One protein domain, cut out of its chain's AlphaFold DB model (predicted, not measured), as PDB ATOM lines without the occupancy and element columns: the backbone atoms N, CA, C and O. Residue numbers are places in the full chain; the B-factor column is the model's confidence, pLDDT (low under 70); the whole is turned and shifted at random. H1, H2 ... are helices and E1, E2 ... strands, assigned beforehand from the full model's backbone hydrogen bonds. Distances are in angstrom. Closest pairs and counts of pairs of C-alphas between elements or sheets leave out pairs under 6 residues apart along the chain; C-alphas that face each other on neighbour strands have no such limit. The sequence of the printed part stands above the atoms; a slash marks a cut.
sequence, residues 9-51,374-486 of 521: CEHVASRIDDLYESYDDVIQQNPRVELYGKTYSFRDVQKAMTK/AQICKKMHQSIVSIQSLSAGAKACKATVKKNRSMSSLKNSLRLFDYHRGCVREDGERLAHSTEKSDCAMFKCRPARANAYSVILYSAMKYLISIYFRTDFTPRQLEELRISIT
ATOM      1  N   CYS A   9     214.789 246.569 180.129       61.06
ATOM      2  CA  CYS A   9     216.003 245.821 180.444       61.06
ATOM      3  C   CYS A   9     215.953 245.213 181.859       61.06
ATOM      4  O   CYS A   9     215.528 245.859 182.820       61.06
ATOM      5  N   GLU A  10     216.415 243.967 182.000       59.16
ATOM      6  CA  GLU A  10     216.511 243.265 183.292       59.16
ATOM      7  C   GLU A  10     217.637 243.836 184.173       59.16
ATOM      8  O   GLU A  10     217.526 243.887 185.398       59.16
ATOM      9  N   HIS A  11     218.715 244.352 183.572       61.72
ATOM     10  CA  HIS A  11     219.855 244.909 184.313       61.72
ATOM     11  C   HIS A  11     219.529 246.202 185.089       61.72
ATOM     12  O   HIS A  11     220.318 246.606 185.944       61.72
ATOM     13  N   VAL A  12     218.370 246.826 184.834       64.19
ATOM     14  CA  VAL A  12     217.842 247.973 185.601       64.19
ATOM     15  C   VAL A  12     216.648 247.613 186.501       64.19
ATOM     16  O   VAL A  12     216.053 248.501 187.116       64.19
ATOM     17  N   ALA A  13     216.301 246.325 186.613       71.94
ATOM     18  CA  ALA A  13     215.282 245.859 187.547       71.94
ATOM     19  C   ALA A  13     215.743 246.016 189.013       71.94
ATOM     20  O   ALA A  13     216.931 245.915 189.324       71.94
ATOM     21  N   SER A  14     214.798 246.265 189.925       80.50
ATOM     22  CA  SER A  14     215.073 246.500 191.348       80.50
ATOM     23  C   SER A  14     215.765 245.296 191.997       80.50
ATOM     24  O   SER A  14     215.192 244.212 192.093       80.50
ATOM     25  N   ARG A  15     216.986 245.511 192.502       87.31
ATOM     26  CA  ARG A  15     217.831 244.488 193.141       87.31
ATOM     27  C   ARG A  15     217.608 244.377 194.656       87.31
ATOM     28  O   ARG A  15     218.498 243.934 195.373       87.31
ATOM     29  N   ILE A  16     216.462 244.837 195.179       88.75
ATOM     30  CA  ILE A  16     216.170 244.790 196.628       88.75
ATOM     31  C   ILE A  16     216.266 243.355 197.155       88.75
ATOM     32  O   ILE A  16     216.868 243.137 198.201       88.75
ATOM     33  N   ASP A  17     215.700 242.398 196.423       87.56
ATOM     34  CA  ASP A  17     215.670 240.986 196.808       87.56
ATOM     35  C   ASP A  17     217.064 240.333 196.793       87.56
ATOM     36  O   ASP A  17     217.322 239.464 197.618       87.56
ATOM     37  N   ASP A  18     217.974 240.771 195.914       89.25
ATOM     38  CA  ASP A  18     219.377 240.321 195.908       89.25
ATOM     39  C   ASP A  18     220.213 240.940 197.037       89.25
ATOM     40  O   ASP A  18     221.303 240.454 197.340       89.25
ATOM     41  N   LEU A  19     219.745 242.065 197.589       92.69
ATOM     42  CA  LEU A  19     220.474 242.881 198.558       92.69
ATOM     43  C   LEU A  19     220.029 242.653 200.004       92.69
ATOM     44  O   LEU A  19     220.822 242.880 200.919       92.69
ATOM     45  N   TYR A  20     218.773 242.259 200.227       93.25
ATOM     46  CA  TYR A  20     218.151 242.219 201.549       93.25
ATOM     47  C   TYR A  20     217.206 241.019 201.706       93.25
ATOM     48  O   TYR A  20     216.179 240.924 201.037       93.25
ATOM     49  N   GLU A  21     217.514 240.149 202.672       89.00
ATOM     50  CA  GLU A  21     216.672 239.009 203.066       89.00
ATOM     51  C   GLU A  21     215.320 239.465 203.641       89.00
ATOM     52  O   GLU A  21     214.273 238.889 203.331       89.00
ATOM     53  N   SER A  22     215.324 240.525 204.460       89.06
ATOM     54  CA  SER A  22     214.120 241.075 205.080       89.06
ATOM     55  C   SER A  22     213.981 242.587 204.899       89.06
ATOM     56  O   SER A  22     214.930 243.324 204.636       89.06
ATOM     57  N   TYR A  23     212.764 243.082 205.121       87.06
ATOM     58  CA  TYR A  23     212.485 244.517 205.138       87.06
ATOM     59  C   TYR A  23     213.199 245.252 206.283       87.06
ATOM     60  O   TYR A  23     213.574 246.419 206.150       87.06
ATOM     61  N   ASP A  24     213.392 244.581 207.420       89.00
ATOM     62  CA  ASP A  24     214.037 245.201 208.570       89.00
ATOM     63  C   ASP A  24     215.565 245.276 208.401       89.00
ATOM     64  O   ASP A  24     216.163 246.199 208.950       89.00
ATOM     65  N   ASP A  25     216.186 244.465 207.531       90.00
ATOM     66  CA  ASP A  25     217.577 244.675 207.081       90.00
ATOM     67  C   ASP A  25     217.747 245.985 206.292       90.00
ATOM     68  O   ASP A  25     218.771 246.661 206.420       90.00
ATOM     69  N   VAL A  26     216.731 246.399 205.522       90.31
ATOM     70  CA  VAL A  26     216.719 247.697 204.819       90.31
ATOM     71  C   VAL A  26     216.665 248.847 205.828       90.31
ATOM     72  O   VAL A  26     217.414 249.822 205.726       90.31
ATOM     73  N   ILE A  27     215.820 248.721 206.856       89.50
ATOM     74  CA  ILE A  27     215.745 249.689 207.962       89.50
ATOM     75  C   ILE A  27     217.074 249.752 208.729       89.50
ATOM     76  O   ILE A  27     217.533 250.863 209.024       89.50
ATOM     77  N   GLN A  28     217.684 248.596 209.009       89.56
ATOM     78  CA  GLN A  28     218.945 248.432 209.744       89.56
ATOM     79  C   GLN A  28     220.210 248.729 208.922       89.56
ATOM     80  O   GLN A  28     221.280 248.830 209.512       89.56
ATOM     81  N   GLN A  29     220.094 248.938 207.604       91.25
ATOM     82  CA  GLN A  29     221.210 249.258 206.700       91.25
ATOM     83  C   GLN A  29     222.214 248.102 206.500       91.25
ATOM     84  O   GLN A  29     223.415 248.336 206.381       91.25
ATOM     85  N   ASN A  30     221.711 246.864 206.395       90.81
ATOM     86  CA  ASN A  30     222.503 245.629 206.279       90.81
ATOM     87  C   ASN A  30     222.457 244.968 204.872       90.81
ATOM     88  O   ASN A  30     222.058 243.805 204.779       90.81
ATOM     89  N   PRO A  31     222.837 245.637 203.761       94.19
ATOM     90  CA  PRO A  31     222.844 244.985 202.454       94.19
ATOM     91  C   PRO A  31     223.936 243.912 202.357       94.19
ATOM     92  O   PRO A  31     225.046 244.069 202.888       94.19
ATOM     93  N   ARG A  32     223.624 242.851 201.615       95.06
ATOM     94  CA  ARG A  32     224.495 241.713 201.295       95.06
ATOM     95  C   ARG A  32     224.536 241.518 199.779       95.06
ATOM     96  O   ARG A  32     223.642 241.970 199.083       95.06
ATOM     97  N   VAL A  33     225.570 240.874 199.254       94.50
ATOM     98  CA  VAL A  33     225.598 240.371 197.871       94.50
ATOM     99  C   VAL A  33     226.239 238.991 197.895       94.50
ATOM    100  O   VAL A  33     227.350 238.842 198.410       94.50
ATOM    101  N   GLU A  34     225.564 237.993 197.332       94.19
ATOM    102  CA  GLU A  34     226.175 236.693 197.055       94.19
ATOM    103  C   GLU A  34     226.929 236.736 195.719       94.19
ATOM    104  O   GLU A  34     226.388 237.162 194.699       94.19
ATOM    105  N   LEU A  35     228.188 236.293 195.725       92.88
ATOM    106  CA  LEU A  35     229.013 236.090 194.537       92.88
ATOM    107  C   LEU A  35     229.689 234.723 194.623       92.88
ATOM    108  O   LEU A  35     230.515 234.490 195.504       92.88
ATOM    109  N   TYR A  36     229.366 233.841 193.675       93.25
ATOM    110  CA  TYR A  36     229.983 232.519 193.520       93.25
ATOM    111  C   TYR A  36     229.971 231.664 194.808       93.25
ATOM    112  O   TYR A  36     230.984 231.062 195.167       93.25
ATOM    113  N   GLY A  37     228.837 231.630 195.522       90.44
ATOM    114  CA  GLY A  37     228.673 230.859 196.761       90.44
ATOM    115  C   GLY A  37     229.281 231.501 198.017       90.44
ATOM    116  O   GLY A  37     229.387 230.838 199.047       90.44
ATOM    117  N   LYS A  38     229.700 232.774 197.954       94.25
ATOM    118  CA  LYS A  38     230.148 233.567 199.111       94.25
ATOM    119  C   LYS A  38     229.296 234.827 199.258       94.25
ATOM    120  O   LYS A  38     229.159 235.593 198.305       94.25
ATOM    121  N   THR A  39     228.784 235.074 200.460       95.50
ATOM    122  CA  THR A  39     227.967 236.257 200.779       95.50
ATOM    123  C   THR A  39     228.807 237.326 201.467       95.50
ATOM    124  O   THR A  39     229.409 237.069 202.507       95.50
ATOM    125  N   TYR A  40     228.812 238.541 200.914       95.75
ATOM    126  CA  TYR A  40     229.568 239.685 201.431       95.75
ATOM    127  C   TYR A  40     228.608 240.807 201.833       95.75
ATOM    128  O   TYR A  40     227.789 241.238 201.018       95.75
ATOM    129  N   SER A  41     228.717 241.332 203.055       93.44
ATOM    130  CA  SER A  41     227.972 242.533 203.452       93.44
ATOM    131  C   SER A  41     228.743 243.815 203.125       93.44
ATOM    132  O   SER A  41     229.970 243.820 202.985       93.44
ATOM    133  N   PHE A  42     228.046 244.954 203.081       91.19
ATOM    134  CA  PHE A  42     228.731 246.252 202.974       91.19
ATOM    135  C   PHE A  42     229.633 246.545 204.192       91.19
ATOM    136  O   PHE A  42     230.636 247.251 204.071       91.19
ATOM    137  N   ARG A  43     229.342 245.930 205.348       87.94
ATOM    138  CA  ARG A  43     230.187 246.004 206.547       87.94
ATOM    139  C   ARG A  43     231.529 245.296 206.350       87.94
ATOM    140  O   ARG A  43     232.539 245.772 206.863       87.94
ATOM    141  N   ASP A  44     231.558 244.209 205.581       90.88
ATOM    142  CA  ASP A  44     232.787 243.467 205.273       90.88
ATOM    143  C   ASP A  44     233.672 244.253 204.303       90.88
ATOM    144  O   ASP A  44     234.868 244.394 204.548       90.88
ATOM    145  N   VAL A  45     233.073 244.870 203.276       89.56
ATOM    146  CA  VAL A  45     233.743 245.847 202.396       89.56
ATOM    147  C   VAL A  45     234.377 246.975 203.214       89.56
ATOM    148  O   VAL A  45     235.560 247.276 203.054       89.56
ATOM    149  N   GLN A  46     233.624 247.565 204.143       84.56
ATOM    150  CA  GLN A  46     234.141 248.615 205.019       84.56
ATOM    151  C   GLN A  46     235.262 248.128 205.951       84.56
ATOM    152  O   GLN A  46     236.233 248.854 206.150       84.56
ATOM    153  N   LYS A  47     235.170 246.906 206.491       84.56
ATOM    154  CA  LYS A  47     236.204 246.296 207.346       84.56
ATOM    155  C   LYS A  47     237.459 245.887 206.566       84.56
ATOM    156  O   LYS A  47     238.551 245.901 207.122       84.56
ATOM    157  N   ALA A  48     237.337 245.524 205.292       86.31
ATOM    158  CA  ALA A  48     238.490 245.299 204.426       86.31
ATOM    159  C   ALA A  48     239.193 246.628 204.099       86.31
ATOM    160  O   ALA A  48     240.415 246.725 204.184       86.31
ATOM    161  N   MET A  49     238.416 247.684 203.842       81.81
ATOM    162  CA  MET A  49     238.923 249.029 203.574       81.81
ATOM    163  C   MET A  49     239.745 249.628 204.732       81.81
ATOM    164  O   MET A  49     240.682 250.381 204.467       81.81
ATOM    165  N   THR A  50     239.468 249.299 206.001       79.19
ATOM    166  CA  THR A  50     240.247 249.823 207.148       79.19
ATOM    167  C   THR A  50     241.631 249.189 207.314       79.19
ATOM    168  O   THR A  50     242.490 249.803 207.952       79.19
ATOM    169  N   LYS A  51     241.882 248.022 206.698       81.06
ATOM    170  CA  LYS A  51     243.155 247.274 206.753       81.06
ATOM    171  C   LYS A  51     244.250 247.896 205.872       81.06
ATOM    172  O   LYS A  51     244.795 247.253 204.978       81.06
ATOM    173  N   ALA A 374     239.883 256.745 192.896       76.56
ATOM    174  CA  ALA A 374     238.772 257.634 192.542       76.56
ATOM    175  C   ALA A 374     237.449 256.887 192.253       76.56
ATOM    176  O   ALA A 374     236.373 257.358 192.637       76.56
ATOM    177  N   GLN A 375     237.515 255.713 191.620       83.88
ATOM    178  CA  GLN A 375     236.362 254.848 191.357       83.88
ATOM    179  C   GLN A 375     235.906 254.140 192.642       83.88
ATOM    180  O   GLN A 375     234.702 254.082 192.896       83.88
ATOM    181  N   ILE A 376     236.837 253.703 193.502       84.88
ATOM    182  CA  ILE A 376     236.511 253.174 194.839       84.88
ATOM    183  C   ILE A 376     235.726 254.228 195.643       84.88
ATOM    184  O   ILE A 376     234.668 253.922 196.194       84.88
ATOM    185  N   CYS A 377     236.158 255.494 195.634       80.00
ATOM    186  CA  CYS A 377     235.432 256.601 196.272       80.00
ATOM    187  C   CYS A 377     234.033 256.816 195.689       80.00
ATOM    188  O   CYS A 377     233.063 256.928 196.444       80.00
ATOM    189  N   LYS A 378     233.917 256.846 194.354       83.88
ATOM    190  CA  LYS A 378     232.639 256.985 193.639       83.88
ATOM    191  C   LYS A 378     231.668 255.867 194.026       83.88
ATOM    192  O   LYS A 378     230.527 256.166 194.375       83.88
ATOM    193  N   LYS A 379     232.122 254.608 194.048       88.75
ATOM    194  CA  LYS A 379     231.298 253.454 194.442       88.75
ATOM    195  C   LYS A 379     230.964 253.450 195.942       88.75
ATOM    196  O   LYS A 379     229.802 253.265 196.279       88.75
ATOM    197  N   MET A 380     231.907 253.748 196.843       87.19
ATOM    198  CA  MET A 380     231.621 253.865 198.286       87.19
ATOM    199  C   MET A 380     230.577 254.947 198.589       87.19
ATOM    200  O   MET A 380     229.657 254.717 199.373       87.19
ATOM    201  N   HIS A 381     230.679 256.114 197.946       84.06
ATOM    202  CA  HIS A 381     229.685 257.178 198.087       84.06
ATOM    203  C   HIS A 381     228.311 256.748 197.546       84.06
ATOM    204  O   HIS A 381     227.303 256.932 198.228       84.06
ATOM    205  N   GLN A 382     228.281 256.119 196.366       87.38
ATOM    206  CA  GLN A 382     227.073 255.551 195.762       87.38
ATOM    207  C   GLN A 382     226.382 254.521 196.669       87.38
ATOM    208  O   GLN A 382     225.160 254.588 196.830       87.38
ATOM    209  N   SER A 383     227.141 253.623 197.309       90.38
ATOM    210  CA  SER A 383     226.600 252.661 198.275       90.38
ATOM    211  C   SER A 383     225.977 253.361 199.483       90.38
ATOM    212  O   SER A 383     224.811 253.124 199.781       90.38
ATOM    213  N   ILE A 384     226.709 254.266 200.146       87.62
ATOM    214  CA  ILE A 384     226.236 254.945 201.369       87.62
ATOM    215  C   ILE A 384     224.959 255.750 201.104       87.62
ATOM    216  O   ILE A 384     224.006 255.643 201.873       87.62
ATOM    217  N   VAL A 385     224.910 256.514 200.006       85.88
ATOM    218  CA  VAL A 385     223.713 257.288 199.631       85.88
ATOM    219  C   VAL A 385     222.524 256.359 199.383       85.88
ATOM    220  O   VAL A 385     221.449 256.592 199.927       85.88
ATOM    221  N   SER A 386     222.719 255.273 198.631       89.44
ATOM    222  CA  SER A 386     221.640 254.325 198.317       89.44
ATOM    223  C   SER A 386     221.119 253.608 199.566       89.44
ATOM    224  O   SER A 386     219.909 253.517 199.757       89.44
ATOM    225  N   ILE A 387     222.012 253.178 200.464       91.12
ATOM    226  CA  ILE A 387     221.672 252.565 201.759       91.12
ATOM    227  C   ILE A 387     220.853 253.526 202.634       91.12
ATOM    228  O   ILE A 387     219.836 253.135 203.211       91.12
ATOM    229  N   GLN A 388     221.273 254.791 202.728       87.81
ATOM    230  CA  GLN A 388     220.583 255.800 203.533       87.81
ATOM    231  C   GLN A 388     219.205 256.145 202.947       87.81
ATOM    232  O   GLN A 388     218.221 256.166 203.692       87.81
ATOM    233  N   SER A 389     219.108 256.330 201.626       86.81
ATOM    234  CA  SER A 389     217.840 256.571 200.928       86.81
ATOM    235  C   SER A 389     216.869 255.395 201.052       86.81
ATOM    236  O   SER A 389     215.710 255.617 201.397       86.81
ATOM    237  N   LEU A 390     217.319 254.149 200.856       89.69
ATOM    238  CA  LEU A 390     216.477 252.955 201.013       89.69
ATOM    239  C   LEU A 390     216.008 252.770 202.464       89.69
ATOM    240  O   LEU A 390     214.834 252.498 202.698       89.69
ATOM    241  N   SER A 391     216.878 253.001 203.453       90.88
ATOM    242  CA  SER A 391     216.514 252.961 204.878       90.88
ATOM    243  C   SER A 391     215.480 254.031 205.254       90.88
ATOM    244  O   SER A 391     214.579 253.766 206.054       90.88
ATOM    245  N   ALA A 392     215.570 255.232 204.668       86.56
ATOM    246  CA  ALA A 392     214.573 256.289 204.836       86.56
ATOM    247  C   ALA A 392     213.239 255.933 204.151       86.56
ATOM    248  O   ALA A 392     212.185 256.033 204.782       86.56
ATOM    249  N   GLY A 393     213.283 255.437 202.911       85.62
ATOM    250  CA  GLY A 393     212.112 254.959 202.170       85.62
ATOM    251  C   GLY A 393     211.390 253.808 202.866       85.62
ATOM    252  O   GLY A 393     210.165 253.818 202.965       85.62
ATOM    253  N   ALA A 394     212.134 252.868 203.454       88.38
ATOM    254  CA  ALA A 394     211.577 251.777 204.247       88.38
ATOM    255  C   ALA A 394     210.890 252.281 205.533       88.38
ATOM    256  O   ALA A 394     209.824 251.785 205.910       88.38
ATOM    257  N   LYS A 395     211.441 253.306 206.194       87.94
ATOM    258  CA  LYS A 395     210.791 253.951 207.352       87.94
ATOM    259  C   LYS A 395     209.506 254.681 206.939       87.94
ATOM    260  O   LYS A 395     208.498 254.546 207.631       87.94
ATOM    261  N   ALA A 396     209.509 255.367 205.793       82.69
ATOM    262  CA  ALA A 396     208.322 256.013 205.232       82.69
ATOM    263  C   ALA A 396     207.231 254.995 204.850       82.69
ATOM    264  O   ALA A 396     206.120 255.069 205.368       82.69
ATOM    265  N   CYS A 397     207.553 253.981 204.042       81.94
ATOM    266  CA  CYS A 397     206.588 252.970 203.597       81.94
ATOM    267  C   CYS A 397     205.989 252.171 204.774       81.94
ATOM    268  O   CYS A 397     204.783 251.927 204.793       81.94
ATOM    269  N   LYS A 398     206.779 251.851 205.816       84.94
ATOM    270  CA  LYS A 398     206.284 251.187 207.044       84.94
ATOM    271  C   LYS A 398     205.312 252.080 207.828       84.94
ATOM    272  O   LYS A 398     204.378 251.567 208.443       84.94
ATOM    273  N   ALA A 399     205.482 253.404 207.773       81.62
ATOM    274  CA  ALA A 399     204.538 254.360 208.349       81.62
ATOM    275  C   ALA A 399     203.257 254.521 207.504       81.62
ATOM    276  O   ALA A 399     202.178 254.637 208.086       81.62
ATOM    277  N   THR A 400     203.347 254.489 206.169       74.69
ATOM    278  CA  THR A 400     202.178 254.585 205.270       74.69
ATOM    279  C   THR A 400     201.311 253.324 205.330       74.69
ATOM    280  O   THR A 400     200.116 253.436 205.599       74.69
ATOM    281  N   VAL A 401     201.900 252.123 205.222       76.31
ATOM    282  CA  VAL A 401     201.169 250.840 205.342       76.31
ATOM    283  C   VAL A 401     200.464 250.718 206.698       76.31
ATOM    284  O   VAL A 401     199.332 250.248 206.771       76.31
ATOM    285  N   LYS A 402     201.082 251.200 207.788       77.69
ATOM    286  CA  LYS A 402     200.451 251.196 209.122       77.69
ATOM    287  C   LYS A 402     199.202 252.093 209.204       77.69
ATOM    288  O   LYS A 402     198.341 251.833 210.043       77.69
ATOM    289  N   LYS A 403     199.100 253.134 208.371       75.38
ATOM    290  CA  LYS A 403     197.914 254.003 208.277       75.38
ATOM    291  C   LYS A 403     196.860 253.426 207.327       75.38
ATOM    292  O   LYS A 403     195.680 253.418 207.664       75.38
ATOM    293  N   ASN A 404     197.289 252.897 206.183       68.94
ATOM    294  CA  ASN A 404     196.413 252.516 205.079       68.94
ATOM    295  C   ASN A 404     196.263 250.989 204.998       68.94
ATOM    296  O   ASN A 404     197.014 250.316 204.295       68.94
ATOM    297  N   ARG A 405     195.255 250.435 205.690       59.38
ATOM    298  CA  ARG A 405     194.983 248.977 205.735       59.38
ATOM    299  C   ARG A 405     194.680 248.329 204.371       59.38
ATOM    300  O   ARG A 405     194.672 247.108 204.287       59.38
ATOM    301  N   SER A 406     194.423 249.126 203.335       58.94
ATOM    302  CA  SER A 406     194.168 248.703 201.951       58.94
ATOM    303  C   SER A 406     195.423 248.621 201.067       58.94
ATOM    304  O   SER A 406     195.305 248.264 199.897       58.94
ATOM    305  N   MET A 407     196.605 248.994 201.574       59.06
ATOM    306  CA  MET A 407     197.830 249.031 200.769       59.06
ATOM    307  C   MET A 407     198.299 247.650 200.292       59.06
ATOM    308  O   MET A 407     198.034 246.613 200.901       59.06
ATOM    309  N   SER A 408     199.083 247.676 199.212       60.09
ATOM    310  CA  SER A 408     199.856 246.525 198.738       60.09
ATOM    311  C   SER A 408     200.912 246.059 199.754       60.09
ATOM    312  O   SER A 408     201.132 246.677 200.798       60.09
ATOM    313  N   SER A 409     201.596 244.949 199.448       74.19
ATOM    314  CA  SER A 409     202.625 244.415 200.340       74.19
ATOM    315  C   SER A 409     203.713 245.458 200.646       74.19
ATOM    316  O   SER A 409     204.139 246.247 199.794       74.19
ATOM    317  N   LEU A 410     204.217 245.419 201.879       77.50
ATOM    318  CA  LEU A 410     205.299 246.285 202.352       77.50
ATOM    319  C   LEU A 410     206.552 246.201 201.441       77.50
ATOM    320  O   LEU A 410     207.246 247.193 201.229       77.50
ATOM    321  N   LYS A 411     206.783 245.027 200.834       78.31
ATOM    322  CA  LYS A 411     207.848 244.748 199.858       78.31
ATOM    323  C   LYS A 411     207.605 245.425 198.501       78.31
ATOM    324  O   LYS A 411     208.523 246.037 197.961       78.31
ATOM    325  N   ASN A 412     206.376 245.380 197.980       76.62
ATOM    326  CA  ASN A 412     205.990 246.082 196.749       76.62
ATOM    327  C   ASN A 412     206.154 247.603 196.898       76.62
ATOM    328  O   ASN A 412     206.717 248.257 196.022       76.62
ATOM    329  N   SER A 413     205.725 248.143 198.042       78.38
ATOM    330  CA  SER A 413     205.826 249.573 198.374       78.38
ATOM    331  C   SER A 413     207.273 250.084 198.303       78.38
ATOM    332  O   SER A 413     207.542 251.152 197.756       78.38
ATOM    333  N   LEU A 414     208.230 249.293 198.802       83.50
ATOM    334  CA  LEU A 414     209.650 249.644 198.769       83.50
ATOM    335  C   LEU A 414     210.261 249.549 197.362       83.50
ATOM    336  O   LEU A 414     211.095 250.383 197.017       83.50
ATOM    337  N   ARG A 415     209.836 248.580 196.540       80.62
ATOM    338  CA  ARG A 415     210.252 248.491 195.128       80.62
ATOM    339  C   ARG A 415     209.779 249.704 194.320       80.62
ATOM    340  O   ARG A 415     210.535 250.208 193.495       80.62
ATOM    341  N   LEU A 416     208.580 250.226 194.599       76.94
ATOM    342  CA  LEU A 416     208.123 251.502 194.034       76.94
ATOM    343  C   LEU A 416     208.980 252.684 194.514       76.94
ATOM    344  O   LEU A 416     209.451 253.464 193.688       76.94
ATOM    345  N   PHE A 417     209.255 252.790 195.818       80.38
ATOM    346  CA  PHE A 417     210.131 253.839 196.357       80.38
ATOM    347  C   PHE A 417     211.517 253.853 195.687       80.38
ATOM    348  O   PHE A 417     211.988 254.898 195.233       80.38
ATOM    349  N   ASP A 418     212.158 252.686 195.600       82.81
ATOM    350  CA  ASP A 418     213.480 252.478 194.997       82.81
ATOM    351  C   ASP A 418     213.548 252.947 193.533       82.81
ATOM    352  O   ASP A 418     214.552 253.507 193.087       82.81
ATOM    353  N   TYR A 419     212.442 252.781 192.812       73.94
ATOM    354  CA  TYR A 419     212.276 253.188 191.425       73.94
ATOM    355  C   TYR A 419     211.919 254.660 191.212       73.94
ATOM    356  O   TYR A 419     212.381 255.246 190.228       73.94
ATOM    357  N   HIS A 420     211.078 255.250 192.059       71.12
ATOM    358  CA  HIS A 420     210.579 256.613 191.857       71.12
ATOM    359  C   HIS A 420     211.411 257.674 192.589       71.12
ATOM    360  O   HIS A 420     211.419 258.826 192.165       71.12
ATOM    361  N   ARG A 421     212.161 257.292 193.636       69.06
ATOM    362  CA  ARG A 421     213.016 258.133 194.506       69.06
ATOM    363  C   ARG A 421     212.314 259.272 195.263       69.06
ATOM    364  O   ARG A 421     212.786 259.657 196.331       69.06
ATOM    365  N   GLY A 422     211.198 259.792 194.756       53.00
ATOM    366  CA  GLY A 422     210.312 260.736 195.426       53.00
ATOM    367  C   GLY A 422     209.145 260.021 196.103       53.00
ATOM    368  O   GLY A 422     208.221 259.572 195.438       53.00
ATOM    369  N   CYS A 423     209.167 259.947 197.434       50.19
ATOM    370  CA  CYS A 423     207.985 259.654 198.256       50.19
ATOM    371  C   CYS A 423     207.997 260.554 199.498       50.19
ATOM    372  O   CYS A 423     208.013 260.086 200.638       50.19
ATOM    373  N   VAL A 424     208.066 261.869 199.275       45.75
ATOM    374  CA  VAL A 424     208.071 262.880 200.338       45.75
ATOM    375  C   VAL A 424     206.866 263.797 200.139       45.75
ATOM    376  O   VAL A 424     206.865 264.664 199.276       45.75
ATOM    377  N   ARG A 425     205.851 263.591 200.985       43.09
ATOM    378  CA  ARG A 425     204.578 264.332 201.084       43.09
ATOM    379  C   ARG A 425     203.582 264.146 199.927       43.09
ATOM    380  O   ARG A 425     202.472 263.733 200.236       43.09
ATOM    381  N   GLU A 426     203.935 264.397 198.667       41.44
ATOM    382  CA  GLU A 426     202.929 264.513 197.584       41.44
ATOM    383  C   GLU A 426     202.553 263.172 196.914       41.44
ATOM    384  O   GLU A 426     201.379 262.817 196.929       41.44
ATOM    385  N   ASP A 427     203.500 262.319 196.491       47.69
ATOM    386  CA  ASP A 427     203.206 260.939 196.015       47.69
ATOM    387  C   ASP A 427     202.696 259.973 197.127       47.69
ATOM    388  O   ASP A 427     202.682 258.748 196.967       47.69
ATOM    389  N   GLY A 428     202.268 260.491 198.285       50.88
ATOM    390  CA  GLY A 428     201.725 259.693 199.390       50.88
ATOM    391  C   GLY A 428     200.444 258.934 199.023       50.88
ATOM    392  O   GLY A 428     200.229 257.830 199.522       50.88
ATOM    393  N   GLU A 429     199.632 259.491 198.121       53.31
ATOM    394  CA  GLU A 429     198.403 258.871 197.607       53.31
ATOM    395  C   GLU A 429     198.712 257.723 196.636       53.31
ATOM    396  O   GLU A 429     198.127 256.647 196.732       53.31
ATOM    397  N   ARG A 430     199.737 257.894 195.793       53.88
ATOM    398  CA  ARG A 430     200.260 256.846 194.906       53.88
ATOM    399  C   ARG A 430     200.761 255.624 195.669       53.88
ATOM    400  O   ARG A 430     200.486 254.501 195.269       53.88
ATOM    401  N   LEU A 431     201.442 255.838 196.800       54.56
ATOM    402  CA  LEU A 431     201.764 254.751 197.729       54.56
ATOM    403  C   LEU A 431     200.513 254.171 198.406       54.56
ATOM    404  O   LEU A 431     200.477 252.976 198.662       54.56
ATOM    405  N   ALA A 432     199.501 254.981 198.727       53.31
ATOM    406  CA  ALA A 432     198.298 254.522 199.425       53.31
ATOM    407  C   ALA A 432     197.433 253.543 198.611       53.31
ATOM    408  O   ALA A 432     196.670 252.769 199.200       53.31
ATOM    409  N   HIS A 433     197.534 253.574 197.283       53.59
ATOM    410  CA  HIS A 433     196.820 252.673 196.387       53.59
ATOM    411  C   HIS A 433     197.487 251.284 196.289       53.59
ATOM    412  O   HIS A 433     198.651 251.071 196.634       53.59
ATOM    413  N   SER A 434     196.717 250.282 195.864       53.38
ATOM    414  CA  SER A 434     197.239 248.938 195.596       53.38
ATOM    415  C   SER A 434     198.089 248.944 194.325       53.38
ATOM    416  O   SER A 434     197.625 249.482 193.324       53.38
ATOM    417  N   THR A 435     199.255 248.284 194.334       59.22
ATOM    418  CA  THR A 435     200.121 248.149 193.150       59.22
ATOM    419  C   THR A 435     199.337 247.741 191.914       59.22
ATOM    420  O   THR A 435     198.684 246.692 191.910       59.22
ATOM    421  N   GLU A 436     199.458 248.542 190.867       61.47
ATOM    422  CA  GLU A 436     198.818 248.314 189.585       61.47
ATOM    423  C   GLU A 436     199.492 247.160 188.811       61.47
ATOM    424  O   GLU A 436     200.578 246.673 189.150       61.47
ATOM    425  N   LYS A 437     198.867 246.709 187.714       54.81
ATOM    426  CA  LYS A 437     199.485 245.712 186.815       54.81
ATOM    427  C   LYS A 437     200.742 246.260 186.116       54.81
ATOM    428  O   LYS A 437     201.679 245.500 185.886       54.81
ATOM    429  N   SER A 438     200.764 247.562 185.846       59.62
ATOM    430  CA  SER A 438     201.916 248.385 185.438       59.62
ATOM    431  C   SER A 438     203.078 248.258 186.430       59.62
ATOM    432  O   SER A 438     204.171 247.852 186.036       59.62
ATOM    433  N   ASP A 439     202.841 248.489 187.724       64.94
ATOM    434  CA  ASP A 439     203.858 248.336 188.781       64.94
ATOM    435  C   ASP A 439     204.429 246.915 188.834       64.94
ATOM    436  O   ASP A 439     205.640 246.704 188.937       64.94
ATOM    437  N   CYS A 440     203.549 245.920 188.710       64.94
ATOM    438  CA  CYS A 440     203.929 244.510 188.734       64.94
ATOM    439  C   CYS A 440     204.791 244.103 187.524       64.94
ATOM    440  O   CYS A 440     205.596 243.174 187.643       64.94
ATOM    441  N   ALA A 441     204.653 244.793 186.386       63.88
ATOM    442  CA  ALA A 441     205.553 244.669 185.241       63.88
ATOM    443  C   ALA A 441     206.881 245.407 185.487       63.88
ATOM    444  O   ALA A 441     207.941 244.812 185.287       63.88
ATOM    445  N   MET A 442     206.840 246.636 186.030       63.84
ATOM    446  CA  MET A 442     208.048 247.392 186.394       63.84
ATOM    447  C   MET A 442     208.969 246.608 187.339       63.84
ATOM    448  O   MET A 442     210.189 246.734 187.259       63.84
ATOM    449  N   PHE A 443     208.436 245.763 188.228       65.69
ATOM    450  CA  PHE A 443     209.250 244.910 189.110       65.69
ATOM    451  C   PHE A 443     210.082 243.834 188.389       65.69
ATOM    452  O   PHE A 443     210.933 243.230 189.038       65.69
ATOM    453  N   LYS A 444     209.845 243.569 187.098       63.94
ATOM    454  CA  LYS A 444     210.589 242.578 186.299       63.94
ATOM    455  C   LYS A 444     211.552 243.219 185.301       63.94
ATOM    456  O   LYS A 444     212.626 242.681 185.064       63.94
ATOM    457  N   CYS A 445     211.178 244.356 184.727       62.16
ATOM    458  CA  CYS A 445     211.987 245.094 183.764       62.16
ATOM    459  C   CYS A 445     211.574 246.572 183.755       62.16
ATOM    460  O   CYS A 445     210.449 246.915 184.118       62.16
ATOM    461  N   ARG A 446     212.475 247.467 183.336       66.12
ATOM    462  CA  ARG A 446     212.197 248.913 183.249       66.12
ATOM    463  C   ARG A 446     212.956 249.528 182.058       66.12
ATOM    464  O   ARG A 446     213.983 248.954 181.688       66.12
ATOM    465  N   PRO A 447     212.510 250.650 181.456       60.72
ATOM    466  CA  PRO A 447     213.326 251.427 180.519       60.72
ATOM    467  C   PRO A 447     214.753 251.643 181.037       60.72
ATOM    468  O   PRO A 447     214.941 252.092 182.169       60.72
ATOM    469  N   ALA A 448     215.758 251.386 180.195       55.91
ATOM    470  CA  ALA A 448     217.184 251.422 180.559       55.91
ATOM    471  C   ALA A 448     217.685 252.753 181.175       55.91
ATOM    472  O   ALA A 448     218.708 252.777 181.856       55.91
ATOM    473  N   ARG A 449     216.959 253.861 180.977       56.16
ATOM    474  CA  ARG A 449     217.255 255.185 181.562       56.16
ATOM    475  C   ARG A 449     216.835 255.314 183.038       56.16
ATOM    476  O   ARG A 449     217.180 256.295 183.697       56.16
ATOM    477  N   ALA A 450     216.097 254.341 183.572       61.88
ATOM    478  CA  ALA A 450     215.633 254.319 184.951       61.88
ATOM    479  C   ALA A 450     216.749 253.935 185.938       61.88
ATOM    480  O   ALA A 450     217.467 252.958 185.752       61.88
ATOM    481  N   ASN A 451     216.866 254.683 187.036       68.44
ATOM    482  CA  ASN A 451     218.005 254.582 187.946       68.44
ATOM    483  C   ASN A 451     217.545 254.223 189.373       68.44
ATOM    484  O   ASN A 451     217.229 255.106 190.171       68.44
ATOM    485  N   ALA A 452     217.491 252.935 189.712       80.56
ATOM    486  CA  ALA A 452     217.116 252.475 191.056       80.56
ATOM    487  C   ALA A 452     218.255 252.679 192.079       80.56
ATOM    488  O   ALA A 452     219.433 252.615 191.718       80.56
ATOM    489  N   TYR A 453     217.938 252.897 193.359       87.56
ATOM    490  CA  TYR A 453     218.958 252.909 194.422       87.56
ATOM    491  C   TYR A 453     219.572 251.513 194.620       87.56
ATOM    492  O   TYR A 453     220.782 251.392 194.810       87.56
ATOM    493  N   SER A 454     218.764 250.457 194.519       89.69
ATOM    494  CA  SER A 454     219.207 249.061 194.603       89.69
ATOM    495  C   SER A 454     220.184 248.682 193.486       89.69
ATOM    496  O   SER A 454     221.229 248.103 193.762       89.69
ATOM    497  N   VAL A 455     219.914 249.075 192.235       87.06
ATOM    498  CA  VAL A 455     220.807 248.827 191.083       87.06
ATOM    499  C   VAL A 455     222.157 249.528 191.269       87.06
ATOM    500  O   VAL A 455     223.204 248.905 191.066       87.06
ATOM    501  N   ILE A 456     222.158 250.791 191.729       87.94
ATOM    502  CA  ILE A 456     223.396 251.495 192.107       87.94
ATOM    503  C   ILE A 456     224.147 250.712 193.190       87.94
ATOM    504  O   ILE A 456     225.340 250.450 193.031       87.94
ATOM    505  N   LEU A 457     223.465 250.350 194.280       92.06
ATOM    506  CA  LEU A 457     224.062 249.684 195.439       92.06
ATOM    507  C   LEU A 457     224.661 248.320 195.072       92.06
ATOM    508  O   LEU A 457     225.800 248.042 195.435       92.06
ATOM    509  N   TYR A 458     223.946 247.515 194.286       91.62
ATOM    510  CA  TYR A 458     224.393 246.206 193.812       91.62
ATOM    511  C   TYR A 458     225.633 246.321 192.904       91.62
ATOM    512  O   TYR A 458     226.653 245.676 193.156       91.62
ATOM    513  N   SER A 459     225.612 247.221 191.908       89.69
ATOM    514  CA  SER A 459     226.777 247.509 191.050       89.69
ATOM    515  C   SER A 459     227.978 248.037 191.849       89.69
ATOM    516  O   SER A 459     229.128 247.683 191.575       89.69
ATOM    517  N   ALA A 460     227.736 248.901 192.838       91.56
ATOM    518  CA  ALA A 460     228.781 249.468 193.679       91.56
ATOM    519  C   ALA A 460     229.397 248.431 194.626       91.56
ATOM    520  O   ALA A 460     230.622 248.341 194.698       91.56
ATOM    521  N   MET A 461     228.580 247.605 195.287       93.44
ATOM    522  CA  MET A 461     229.063 246.511 196.128       93.44
ATOM    523  C   MET A 461     229.857 245.491 195.314       93.44
ATOM    524  O   MET A 461     230.980 245.192 195.706       93.44
ATOM    525  N   LYS A 462     229.366 245.031 194.152       93.44
ATOM    526  CA  LYS A 462     230.117 244.092 193.292       93.44
ATOM    527  C   LYS A 462     231.508 244.614 192.918       93.44
ATOM    528  O   LYS A 462     232.476 243.863 193.015       93.44
ATOM    529  N   TYR A 463     231.626 245.897 192.565       92.25
ATOM    530  CA  TYR A 463     232.930 246.518 192.316       92.25
ATOM    531  C   TYR A 463     233.830 246.492 193.551       92.25
ATOM    532  O   TYR A 463     234.941 245.969 193.495       92.25
ATOM    533  N   LEU A 464     233.339 247.000 194.681       92.06
ATOM    534  CA  LEU A 464     234.124 247.088 195.910       92.06
ATOM    535  C   LEU A 464     234.549 245.702 196.424       92.06
ATOM    536  O   LEU A 464     235.662 245.557 196.923       92.06
ATOM    537  N   ILE A 465     233.708 244.678 196.241       94.44
ATOM    538  CA  ILE A 465     234.032 243.286 196.562       94.44
ATOM    539  C   ILE A 465     235.139 242.756 195.634       94.44
ATOM    540  O   ILE A 465     236.122 242.213 196.126       94.44
ATOM    541  N   SER A 466     235.050 242.980 194.315       92.06
ATOM    542  CA  SER A 466     236.083 242.539 193.354       92.06
ATOM    543  C   SER A 466     237.469 243.164 193.587       92.06
ATOM    544  O   SER A 466     238.482 242.563 193.227       92.06
ATOM    545  N   ILE A 467     237.521 244.343 194.223       90.12
ATOM    546  CA  ILE A 467     238.756 245.019 194.638       90.12
ATOM    547  C   ILE A 467     239.251 244.480 195.991       90.12
ATOM    548  O   ILE A 467     240.366 243.969 196.077       90.12
ATOM    549  N   TYR A 468     238.435 244.568 197.049       90.12
ATOM    550  CA  TYR A 468     238.877 244.272 198.420       90.12
ATOM    551  C   TYR A 468     238.945 242.780 198.769       90.12
ATOM    552  O   TYR A 468     239.676 242.410 199.685       90.12
ATOM    553  N   PHE A 469     238.228 241.930 198.033       93.00
ATOM    554  CA  PHE A 469     238.211 240.471 198.184       93.00
ATOM    555  C   PHE A 469     238.726 239.782 196.912       93.00
ATOM    556  O   PHE A 469     238.327 238.671 196.583       93.00
ATOM    557  N   ARG A 470     239.633 240.430 196.166       91.25
ATOM    558  CA  ARG A 470     240.171 239.908 194.895       91.25
ATOM    559  C   ARG A 470     240.715 238.475 195.006       91.25
ATOM    560  O   ARG A 470     240.598 237.706 194.059       91.25
ATOM    561  N   THR A 471     241.294 238.121 196.153       92.75
ATOM    562  CA  THR A 471     241.846 236.790 196.462       92.75
ATOM    563  C   THR A 471     240.795 235.695 196.646       92.75
ATOM    564  O   THR A 471     241.146 234.520 196.617       92.75
ATOM    565  N   ASP A 472     239.520 236.046 196.833       94.69
ATOM    566  CA  ASP A 472     238.427 235.084 196.988       94.69
ATOM    567  C   ASP A 472     237.892 234.532 195.655       94.69
ATOM    568  O   ASP A 472     237.048 233.630 195.685       94.69
ATOM    569  N   PHE A 473     238.383 235.049 194.518       94.44
ATOM    570  CA  PHE A 473     237.894 234.780 193.164       94.44
ATOM    571  C   PHE A 473     239.016 234.350 192.205       94.44
ATOM    572  O   PHE A 473     240.145 234.837 192.262       94.44
ATOM    573  N   THR A 474     238.689 233.474 191.255       95.50
ATOM    574  CA  THR A 474     239.582 233.112 190.141       95.50
ATOM    575  C   THR A 474     239.697 234.247 189.106       95.50
ATOM    576  O   THR A 474     238.791 235.077 189.001       95.50
ATOM    577  N   PRO A 475     240.751 234.275 188.260       93.81
ATOM    578  CA  PRO A 475     240.895 235.285 187.204       93.81
ATOM    579  C   PRO A 475     239.689 235.383 186.259       93.81
ATOM    580  O   PRO A 475     239.306 236.480 185.865       93.81
ATOM    581  N   ARG A 476     239.044 234.248 185.949       93.69
ATOM    582  CA  ARG A 476     237.817 234.203 185.141       93.69
ATOM    583  C   ARG A 476     236.649 234.909 185.835       93.69
ATOM    584  O   ARG A 476     235.989 235.738 185.220       93.69
ATOM    585  N   GLN A 477     236.423 234.611 187.114       93.69
ATOM    586  CA  GLN A 477     235.360 235.232 187.912       93.69
ATOM    587  C   GLN A 477     235.582 236.742 188.079       93.69
ATOM    588  O   GLN A 477     234.628 237.513 188.070       93.69
ATOM    589  N   LEU A 478     236.839 237.190 188.177       90.50
ATOM    590  CA  LEU A 478     237.171 238.618 188.209       90.50
ATOM    591  C   LEU A 478     236.837 239.331 186.887       90.50
ATOM    592  O   LEU A 478     236.367 240.466 186.928       90.50
ATOM    593  N   GLU A 479     237.021 238.684 185.734       87.69
ATOM    594  CA  GLU A 479     236.661 239.269 184.434       87.69
ATOM    595  C   GLU A 479     235.141 239.266 184.194       87.69
ATOM    596  O   GLU A 479     234.579 240.284 183.791       87.69
ATOM    597  N   GLU A 480     234.448 238.175 184.538       87.25
ATOM    598  CA  GLU A 480     232.976 238.108 184.557       87.25
ATOM    599  C   GLU A 480     232.376 239.212 185.456       87.25
ATOM    600  O   GLU A 480     231.423 239.905 185.074       87.25
ATOM    601  N   LEU A 481     232.977 239.451 186.630       87.50
ATOM    602  CA  LEU A 481     232.639 240.589 187.483       87.50
ATOM    603  C   LEU A 481     232.896 241.919 186.766       87.50
ATOM    604  O   LEU A 481     231.965 242.721 186.684       87.50
ATOM    605  N   ARG A 482     234.098 242.147 186.219       82.81
ATOM    606  CA  ARG A 482     234.496 243.398 185.539       82.81
ATOM    607  C   ARG A 482     233.521 243.798 184.427       82.81
ATOM    608  O   ARG A 482     233.111 244.960 184.370       82.81
ATOM    609  N   ILE A 483     233.104 242.830 183.611       78.25
ATOM    610  CA  ILE A 483     232.074 242.999 182.577       78.25
ATOM    611  C   ILE A 483     230.735 243.374 183.231       78.25
ATOM    612  O   ILE A 483     230.184 244.434 182.946       78.25
ATOM    613  N   SER A 484     230.242 242.576 184.186       74.12
ATOM    614  CA  SER A 484     228.928 242.799 184.827       74.12
ATOM    615  C   SER A 484     228.818 244.051 185.719       74.12
ATOM    616  O   SER A 484     227.720 244.409 186.148       74.12
ATOM    617  N   ILE A 485     229.936 244.708 186.035       73.50
ATOM    618  CA  ILE A 485     229.996 245.977 186.780       73.50
ATOM    619  C   ILE A 485     229.894 247.194 185.846       73.50
ATOM    620  O   ILE A 485     229.533 248.284 186.308       73.50
ATOM    621  N   THR A 486     230.198 247.006 184.560       56.50
ATOM    622  CA  THR A 486     230.343 248.059 183.550       56.50
ATOM    623  C   THR A 486     229.160 248.004 182.572       56.50
ATOM    624  O   THR A 486     229.292 247.418 181.497       56.50
TER     625      THR A 486
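What this domain is: This is residues 9 to 51 and 374 to 486 of the 521 residues of an uncharacterized protein of Venturia canescens (UniProt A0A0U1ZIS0). One long helix, H4, runs as a spine along most of the elongated domain; H8 packs beside its residues 376 to 390, H9 folds back on H8, and H3 and the small hairpin of E1 and E2 also lie beside H8. Toward the other end of H4, H5 and the short H6 pack on it, with H7 beyond H5, while H1 and H2 sit between the two ends. The printed part has 156 residues, with nine named helices and two named strands, in the order H1 H2 E1 E2 H3 H4 H5 H6 H7 H8 H9; the class is mostly helix, and E1 and E2 make one antiparallel sheet. The whole is compact, with a radius of gyration of the C-alphas of 16.4 A and spans of 50 by 31 by 29 A.

Where its parts are: Find C-alpha 32 at (224.495, 241.713, 201.295), where E1, residues 32 to 35, begins; E2 is residues 38 to 41. Before them come H1, residues 16 to 19, and H2, residues 23 to 28; after them comes H3, residues 42 to 49, 10.6 A long. From C-alpha 374 at (238.772, 257.634, 192.542), H4 runs 43.9 A to residue 403. Next are H5, residues 410 to 420, 15.6 A; H6, residues 428 to 432; H7, residues 437 to 442; and H8, residues 453 to 468, 22.1 A. H9, residues 475 to 485, 15.3 A, ends at (229.996, 245.977, 186.780).

How they stand to each other: Look first at the hairpin of E1 and E2, where N 33 and O 40 are 2.9 A apart, within hydrogen-bond range. E1 comes closest to H8, the hub, at the C-alphas of Val 33 and Tyr 458, 7.2 A. H8 touches H4, closest at the C-alphas of Ala 460 and Lys 379, 4.8 A, at a steep tilt of 38 degrees, only just beyond shallow, opposite ways. H8 and H9 are a helical hairpin at a shallow tilt of 27 degrees, closest at the C-alphas of Ser 459 and Ile 485, 5.6 A. H3 touches H8 with Ala 48 and Tyr 468 closest, C-alphas 6.1 A apart. H1 only just touches H8, with 3 pairs of C-alphas within 8 A, the closest Ile 16 and Ser 454, 5.6 A. Along H4, the closest C-alphas are Ser 391 to Ile 27 of H2, 4.6 A, Ala 394 to Leu 414 of H5, 6.2 A, and Thr 400 to Ala 432 of H6, 7.0 A; the three helices touch H4. H7 is close to H5 but not clearly touching, with C-alphas 439 and 416 7.5 A apart. Every O i to N i+4 pair is within hydrogen-bond range in H2 to H9; H1 is too short for one.

The domain as a whole: The C-alphas farthest apart, Lys 403 and Pro 475, are 51.4 A apart. Residues 52 to 373 are cut out, and C-alphas 51 and 374 are 18.1 A apart across the cut. Of the links printed whole, none is long. The mean pLDDT of the printed part is 79.3; look for values under 70 at residues 9 to 12, 404 to 408, 421 to 451 and 486.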